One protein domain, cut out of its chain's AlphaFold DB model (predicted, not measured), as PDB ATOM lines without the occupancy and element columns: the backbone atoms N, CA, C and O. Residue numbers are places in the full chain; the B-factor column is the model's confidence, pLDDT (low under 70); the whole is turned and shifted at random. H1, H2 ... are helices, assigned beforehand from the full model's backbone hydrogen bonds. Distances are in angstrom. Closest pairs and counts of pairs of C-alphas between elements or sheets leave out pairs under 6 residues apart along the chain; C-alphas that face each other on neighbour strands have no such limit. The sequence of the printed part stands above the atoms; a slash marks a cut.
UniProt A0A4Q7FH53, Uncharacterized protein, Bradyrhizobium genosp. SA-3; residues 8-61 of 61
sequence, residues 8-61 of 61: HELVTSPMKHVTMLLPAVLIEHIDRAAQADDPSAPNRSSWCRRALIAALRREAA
ATOM      1  N   HIS A   8     -19.326 -59.424  18.277       78.75
ATOM      2  CA  HIS A   8     -19.800 -59.845  16.961       78.75
ATOM      3  C   HIS A   8     -21.076 -59.120  16.509       78.75
ATOM      4  O   HIS A   8     -21.393 -59.179  15.330       78.75
ATOM      5  N   GLU A   9     -21.786 -58.423  17.398       79.88
ATOM      6  CA  GLU A   9     -22.974 -57.624  17.064       79.88
ATOM      7  C   GLU A   9     -22.600 -56.227  16.540       79.88
ATOM      8  O   GLU A   9     -23.399 -55.555  15.889       79.88
ATOM      9  N   LEU A  10     -21.356 -55.787  16.763       79.06
ATOM     10  CA  LEU A  10     -20.831 -54.497  16.305       79.06
ATOM     11  C   LEU A  10     -20.338 -54.566  14.845       79.06
ATOM     12  O   LEU A  10     -19.196 -54.203  14.539       79.06
ATOM     13  N   VAL A  11     -21.198 -55.066  13.952       77.25
ATOM     14  CA  VAL A  11     -20.964 -55.184  12.500       77.25
ATOM     15  C   VAL A  11     -21.546 -53.976  11.766       77.25
ATOM     16  O   VAL A  11     -22.510 -53.354  12.203       77.25
ATOM     17  N   THR A  12     -20.969 -53.615  10.622       69.00
ATOM     18  CA  THR A  12     -21.314 -52.392   9.881       69.00
ATOM     19  C   THR A  12     -22.515 -52.523   8.937       69.00
ATOM     20  O   THR A  12     -22.785 -51.578   8.201       69.00
ATOM     21  N   SER A  13     -23.231 -53.651   8.915       77.31
ATOM     22  CA  SER A  13     -24.357 -53.876   7.996       77.31
ATOM     23  C   SER A  13     -25.336 -54.935   8.531       77.31
ATOM     24  O   SER A  13     -24.865 -55.922   9.099       77.31
ATOM     25  N   PRO A  14     -26.664 -54.783   8.325       83.69
ATOM     26  CA  PRO A  14     -27.347 -53.645   7.695       83.69
ATOM     27  C   PRO A  14     -27.380 -52.400   8.598       83.69
ATOM     28  O   PRO A  14     -27.555 -52.500   9.811       83.69
ATOM     29  N   MET A  15     -27.233 -51.208   8.009       85.06
ATOM     30  CA  MET A  15     -27.276 -49.937   8.749       85.06
ATOM     31  C   MET A  15     -28.689 -49.355   8.794       85.06
ATOM     32  O   MET A  15     -29.424 -49.408   7.811       85.06
ATOM     33  N   LYS A  16     -29.045 -48.733   9.923       88.94
ATOM     34  CA  LYS A  16     -30.270 -47.937  10.074       88.94
ATOM     35  C   LYS A  16     -29.923 -46.461  10.248       88.94
ATOM     36  O   LYS A  16     -28.939 -46.130  10.908       88.94
ATOM     37  N   HIS A  17     -30.747 -45.584   9.682       90.38
ATOM     38  CA  HIS A  17     -30.636 -44.149   9.926       90.38
ATOM     39  C   HIS A  17     -31.103 -43.821  11.343       90.38
ATOM     40  O   HIS A  17     -32.163 -44.266  11.779       90.38
ATOM     41  N   VAL A  18     -30.306 -43.019  12.040       90.56
ATOM     42  CA  VAL A  18     -30.623 -42.489  13.364       90.56
ATOM     43  C   VAL A  18     -30.427 -40.981  13.340       90.56
ATOM     44  O   VAL A  18     -29.536 -40.479  12.656       90.56
ATOM     45  N   THR A  19     -31.270 -40.258  14.072       93.25
ATOM     46  CA  THR A  19     -31.137 -38.810  14.270       93.25
ATOM     47  C   THR A  19     -30.917 -38.556  15.751       93.25
ATOM     48  O   THR A  19     -31.590 -39.157  16.585       93.25
ATOM     49  N   MET A  20     -29.970 -37.681  16.080       90.50
ATOM     50  CA  MET A  20     -29.641 -37.331  17.458       90.50
ATOM     51  C   MET A  20     -29.378 -35.835  17.579       90.50
ATOM     52  O   MET A  20     -28.815 -35.225  16.672       90.50
ATOM     53  N   LEU A  21     -29.776 -35.257  18.710       95.25
ATOM     54  CA  LEU A  21     -29.420 -33.889  19.068       95.25
ATOM     55  C   LEU A  21     -28.122 -33.914  19.870       95.25
ATOM     56  O   LEU A  21     -27.980 -34.710  20.797       95.25
ATOM     57  N   LEU A  22     -27.185 -33.043  19.508       93.44
ATOM     58  CA  LEU A  22     -25.885 -32.905  20.158       93.44
ATOM     59  C   LEU A  22     -25.575 -31.421  20.394       93.44
ATOM     60  O   LEU A  22     -26.062 -30.577  19.637       93.44
ATOM     61  N   PRO A  23     -24.750 -31.083  21.403       97.81
ATOM     62  CA  PRO A  23     -24.250 -29.722  21.570       97.81
ATOM     63  C   PRO A  23     -23.537 -29.230  20.305       97.81
ATOM     64  O   PRO A  23     -22.739 -29.965  19.723       97.81
ATOM     65  N   ALA A  24     -23.770 -27.976  19.910       97.19
ATOM     66  CA  ALA A  24     -23.185 -27.397  18.696       97.19
ATOM     67  C   ALA A  24     -21.650 -27.507  18.668       97.19
ATOM     68  O   ALA A  24     -21.079 -27.954  17.678       97.19
ATOM     69  N   VAL A  25     -20.994 -27.225  19.799       97.69
ATOM     70  CA  VAL A  25     -19.533 -27.352  19.938       97.69
ATOM     71  C   VAL A  25     -19.038 -28.767  19.623       97.69
ATOM     72  O   VAL A  25     -17.993 -28.943  19.004       97.69
ATOM     73  N   LEU A  26     -19.805 -29.800  19.984       95.94
ATOM     74  CA  LEU A  26     -19.436 -31.183  19.696       95.94
ATOM     75  C   LEU A  26     -19.521 -31.475  18.195       95.94
ATOM     76  O   LEU A  26     -18.641 -32.148  17.662       95.94
ATOM     77  N   ILE A  27     -20.537 -30.940  17.511       95.69
ATOM     78  CA  ILE A  27     -20.654 -31.046  16.051       95.69
ATOM     79  C   ILE A  27     -19.445 -30.402  15.370       95.69
ATOM     80  O   ILE A  27     -18.832 -31.033  14.517       95.69
ATOM     81  N   GLU A  28     -19.017 -29.214  15.799       96.75
ATOM     82  CA  GLU A  28     -17.829 -28.555  15.236       96.75
ATOM     83  C   GLU A  28     -16.540 -29.366  15.428       96.75
ATOM     84  O   GLU A  28     -15.636 -29.329  14.589       96.75
ATOM     85  N   HIS A  29     -16.413 -30.084  16.547       96.69
ATOM     86  CA  HIS A  29     -15.280 -30.977  16.776       96.69
ATOM     87  C   HIS A  29     -15.338 -32.220  15.882       96.69
ATOM     88  O   HIS A  29     -14.309 -32.612  15.335       96.69
ATOM     89  N   ILE A  30     -16.524 -32.807  15.694       95.75
ATOM     90  CA  ILE A  30     -16.736 -33.927  14.764       95.75
ATOM     91  C   ILE A  30     -16.414 -33.493  13.333       95.75
ATOM     92  O   ILE A  30     -15.762 -34.238  12.608       95.75
ATOM     93  N   ASP A  31     -16.810 -32.284  12.937       95.62
ATOM     94  CA  ASP A  31     -16.551 -31.738  11.605       95.62
ATOM     95  C   ASP A  31     -15.056 -31.599  11.340       95.62
ATOM     96  O   ASP A  31     -14.554 -32.072  10.321       95.62
ATOM     97  N   ARG A  32     -14.328 -31.024  12.302       96.12
ATOM     98  CA  ARG A  32     -12.866 -30.927  12.248       96.12
ATOM     99  C   ARG A  32     -12.204 -32.302  12.195       96.12
ATOM    100  O   ARG A  32     -11.268 -32.495  11.424       96.12
ATOM    101  N   ALA A  33     -12.691 -33.261  12.979       95.62
ATOM    102  CA  ALA A  33     -12.143 -34.613  12.999       95.62
ATOM    103  C   ALA A  33     -12.411 -35.372  11.688       95.62
ATOM    104  O   ALA A  33     -11.521 -36.052  11.185       95.62
ATOM    105  N   ALA A  34     -13.602 -35.223  11.102       95.69
ATOM    106  CA  ALA A  34     -13.943 -35.807   9.808       95.69
ATOM    107  C   ALA A  34     -13.124 -35.186   8.666       95.69
ATOM    108  O   ALA A  34     -12.667 -35.912   7.789       95.69
ATOM    109  N   GLN A  35     -12.892 -33.868   8.705       95.38
ATOM    110  CA  GLN A  35     -12.040 -33.165   7.741       95.38
ATOM    111  C   GLN A  35     -10.575 -33.613   7.822       95.38
ATOM    112  O   GLN A  35      -9.900 -33.681   6.800       95.38
ATOM    113  N   ALA A  36     -10.070 -33.897   9.026       94.00
ATOM    114  CA  ALA A  36      -8.708 -34.392   9.217       94.00
ATOM    115  C   ALA A  36      -8.531 -35.855   8.766       94.00
ATOM    116  O   ALA A  36      -7.432 -36.237   8.374       94.00
ATOM    117  N   ASP A  37      -9.593 -36.662   8.840       92.19
ATOM    118  CA  ASP A  37      -9.597 -38.080   8.458       92.19
ATOM    119  C   ASP A  37      -9.629 -38.270   6.933       92.19
ATOM    120  O   ASP A  37      -8.834 -39.039   6.399       92.19
ATOM    121  N   ASP A  38     -10.500 -37.538   6.233       90.50
ATOM    122  CA  ASP A  38     -10.537 -37.482   4.768       90.50
ATOM    123  C   ASP A  38     -10.827 -36.045   4.307       90.50
ATOM    124  O   ASP A  38     -11.988 -35.620   4.281       90.50
ATOM    125  N   PRO A  39      -9.789 -35.284   3.917       90.75
ATOM    126  CA  PRO A  39      -9.972 -33.907   3.484       90.75
ATOM    127  C   PRO A  39     -10.779 -33.752   2.191       90.75
ATOM    128  O   PRO A  39     -11.332 -32.679   1.950       90.75
ATOM    129  N   SER A  40     -10.810 -34.792   1.353       91.62
ATOM    130  CA  SER A  40     -11.451 -34.778   0.036       91.62
ATOM    131  C   SER A  40     -12.939 -35.125   0.102       91.62
ATOM    132  O   SER A  40     -13.722 -34.633  -0.712       91.62
ATOM    133  N   ALA A  41     -13.336 -35.929   1.094       90.75
ATOM    134  CA  ALA A  41     -14.718 -36.335   1.328       90.75
ATOM    135  C   ALA A  41     -15.033 -36.525   2.833       90.75
ATOM    136  O   ALA A  41     -15.269 -37.649   3.290       90.75
ATOM    137  N   PRO A  42     -15.109 -35.437   3.626       91.06
ATOM    138  CA  PRO A  42     -15.349 -35.526   5.067       91.06
ATOM    139  C   PRO A  42     -16.684 -36.210   5.399       91.06
ATOM    140  O   PRO A  42     -17.758 -35.741   5.011       91.06
ATOM    141  N   ASN A  43     -16.644 -37.302   6.170       93.81
ATOM    142  CA  ASN A  43     -17.834 -38.089   6.505       93.81
ATOM    143  C   ASN A  43     -18.040 -38.247   8.019       93.81
ATOM    144  O   ASN A  43     -17.527 -39.175   8.655       93.81
ATOM    145  N   ARG A  44     -18.890 -37.378   8.575       93.81
ATOM    146  CA  ARG A  44     -19.281 -37.375   9.996       93.81
ATOM    147  C   ARG A  44     -19.849 -38.718  10.439       93.81
ATOM    148  O   ARG A  44     -19.443 -39.249  11.465       93.81
ATOM    149  N   SER A  45     -20.760 -39.295   9.658       91.88
ATOM    150  CA  SER A  45     -21.427 -40.557   9.998       91.88
ATOM    151  C   SER A  45     -20.434 -41.713  10.097       91.88
ATOM    152  O   SER A  45     -20.518 -42.527  11.016       91.88
ATOM    153  N   SER A  46     -19.464 -41.775   9.181       90.19
ATOM    154  CA  SER A  46     -18.398 -42.779   9.211       90.19
ATOM    155  C   SER A  46     -17.500 -42.602  10.433       90.19
ATOM    156  O   SER A  46     -17.217 -43.578  11.135       90.19
ATOM    157  N   TRP A  47     -17.097 -41.361  10.718       93.12
ATOM    158  CA  TRP A  47     -16.271 -41.029  11.875       93.12
ATOM    159  C   TRP A  47     -16.980 -41.382  13.191       93.12
ATOM    160  O   TRP A  47     -16.468 -42.184  13.975       93.12
ATOM    161  N   CYS A  48     -18.208 -40.889  13.386       93.50
ATOM    162  CA  CYS A  48     -19.015 -41.147  14.579       93.50
ATOM    163  C   CYS A  48     -19.265 -42.641  14.789       93.50
ATOM    164  O   CYS A  48     -19.125 -43.138  15.905       93.50
ATOM    165  N   ARG A  49     -19.583 -43.387  13.721       91.19
ATOM    166  CA  ARG A  49     -19.790 -44.840  13.791       91.19
ATOM    167  C   ARG A  49     -18.535 -45.563  14.277       91.19
ATOM    168  O   ARG A  49     -18.632 -46.405  15.168       91.19
ATOM    169  N   ARG A  50     -17.362 -45.251  13.710       90.38
ATOM    170  CA  ARG A  50     -16.089 -45.867  14.127       90.38
ATOM    171  C   ARG A  50     -15.765 -45.539  15.582       90.38
ATOM    172  O   ARG A  50     -15.398 -46.445  16.327       90.38
ATOM    173  N   ALA A  51     -15.945 -44.282  15.988       92.06
ATOM    174  CA  ALA A  51     -15.715 -43.843  17.361       92.06
ATOM    175  C   ALA A  51     -16.628 -44.576  18.359       92.06
ATOM    176  O   ALA A  51     -16.142 -45.096  19.364       92.06
ATOM    177  N   LEU A  52     -17.926 -44.684  18.050       91.12
ATOM    178  CA  LEU A  52     -18.906 -45.386  18.878       91.12
ATOM    179  C   LEU A  52     -18.583 -46.879  19.009       91.12
ATOM    180  O   LEU A  52     -18.508 -47.392  20.122       91.12
ATOM    181  N   ILE A  53     -18.332 -47.575  17.895       89.94
ATOM    182  CA  ILE A  53     -17.981 -49.006  17.915       89.94
ATOM    183  C   ILE A  53     -16.699 -49.239  18.722       89.94
ATOM    184  O   ILE A  53     -16.633 -50.174  19.517       89.94
ATOM    185  N   ALA A  54     -15.683 -48.389  18.551       89.12
ATOM    186  CA  ALA A  54     -14.437 -48.505  19.299       89.12
ATOM    187  C   ALA A  54     -14.644 -48.308  20.809       89.12
ATOM    188  O   ALA A  54     -14.020 -49.012  21.599       89.12
ATOM    189  N   ALA A  55     -15.515 -47.378  21.215       90.00
ATOM    190  CA  ALA A  55     -15.873 -47.187  22.619       90.00
ATOM    191  C   ALA A  55     -16.601 -48.410  23.192       90.00
ATOM    192  O   ALA A  55     -16.160 -48.953  24.200       90.00
ATOM    193  N   LEU A  56     -17.625 -48.909  22.495       87.94
ATOM    194  CA  LEU A  56     -18.401 -50.074  22.929       87.94
ATOM    195  C   LEU A  56     -17.548 -51.346  23.033       87.94
ATOM    196  O   LEU A  56     -17.714 -52.121  23.968       87.94
ATOM    197  N   ARG A  57     -16.584 -51.544  22.124       85.38
ATOM    198  CA  ARG A  57     -15.622 -52.657  22.221       85.38
ATOM    199  C   ARG A  57     -14.734 -52.566  23.461       85.38
ATOM    200  O   ARG A  57     -14.437 -53.597  24.047       85.38
ATOM    201  N   ARG A  58     -14.310 -51.358  23.855       85.50
ATOM    202  CA  ARG A  58     -13.518 -51.151  25.082       85.50
ATOM    203  C   ARG A  58     -14.335 -51.392  26.346       85.50
ATOM    204  O   ARG A  58     -13.777 -51.857  27.323       85.50
ATOM    205  N   GLU A  59     -15.626 -51.079  26.328       82.94
ATOM    206  CA  GLU A  59     -16.528 -51.377  27.448       82.94
ATOM    207  C   GLU A  59     -16.843 -52.875  27.583       82.94
ATOM    208  O   GLU A  59     -17.292 -53.309  28.643       82.94
ATOM    209  N   ALA A  60     -16.639 -53.646  26.510       75.25
ATOM    210  CA  ALA A  60     -16.892 -55.081  26.477       75.25
ATOM    211  C   ALA A  60     -15.688 -55.975  26.790       75.25
ATOM    212  O   ALA A  60     -15.887 -57.171  27.006       75.25
ATOM    213  N   ALA A  61     -14.479 -55.410  26.814       67.56
ATOM    214  CA  ALA A  61     -13.250 -56.082  27.237       67.56
ATOM    215  C   ALA A  61     -13.086 -56.026  28.763       67.56
ATOM    216  O   ALA A  61     -12.584 -57.024  29.323       67.56
TER     217      ALA A  61
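What this domain is: This is residues 8 to 61 of the 61 residues of an uncharacterized protein of Bradyrhizobium genosp. SA-3 (UniProt A0A4Q7FH53). The long helix H2 runs out from the side of a second helix, H1, roughly as the stem of a lopsided T, and an unnamed stretch, residues 8 to 23, swings in a wide arc from beside H2 to the start of H1. H2's first residues meet the later part of H1, and the first and last printed residues lie toward the far end of H2. The printed part has 54 residues with two named helices, H1 then H2 along the chain, and no named strand; the class is all helix. It is only just loose, close to compact, with a radius of gyration of the C-alphas of 12.5 A and spans of 30 by 25 by 23 A.

Where its parts are: H2, the longest helix, holds residues 44 to 60 and measures 24.3 A from C-alpha 44 at (-19.281, -37.375, 9.996) to C-alpha 60 at (-16.892, -55.081, 26.477). H1 holds residues 24 to 37 and measures 20.1 A, beginning with C-alpha 24 at (-23.185, -27.397, 18.696).

How they stand to each other: H2 touches H1 with residues 44 to 48 alone, and H1 touches H2 with residues 30 to 34 alone. The closest C-alphas of the two are those of Ala 34 and Arg 44, 5.6 A apart. Their lines are about perpendicular, at 84 degrees, and their centres are 14.9 A apart. In H1 and H2 every backbone O i to N i+4 pair is within hydrogen-bond range.

The domain as a whole: The C-alphas farthest apart, those of Ser 40 and Ala 61, are 34.6 A apart. The printed part has no cut and ends at the chain's last residue. The link from H1 to H2, six residues, is short. Residues 19 to 26, of which 24 to 26 belong to H1, stand free. The mean pLDDT of the printed part is 89.6; residues 12 and 61 are under 70.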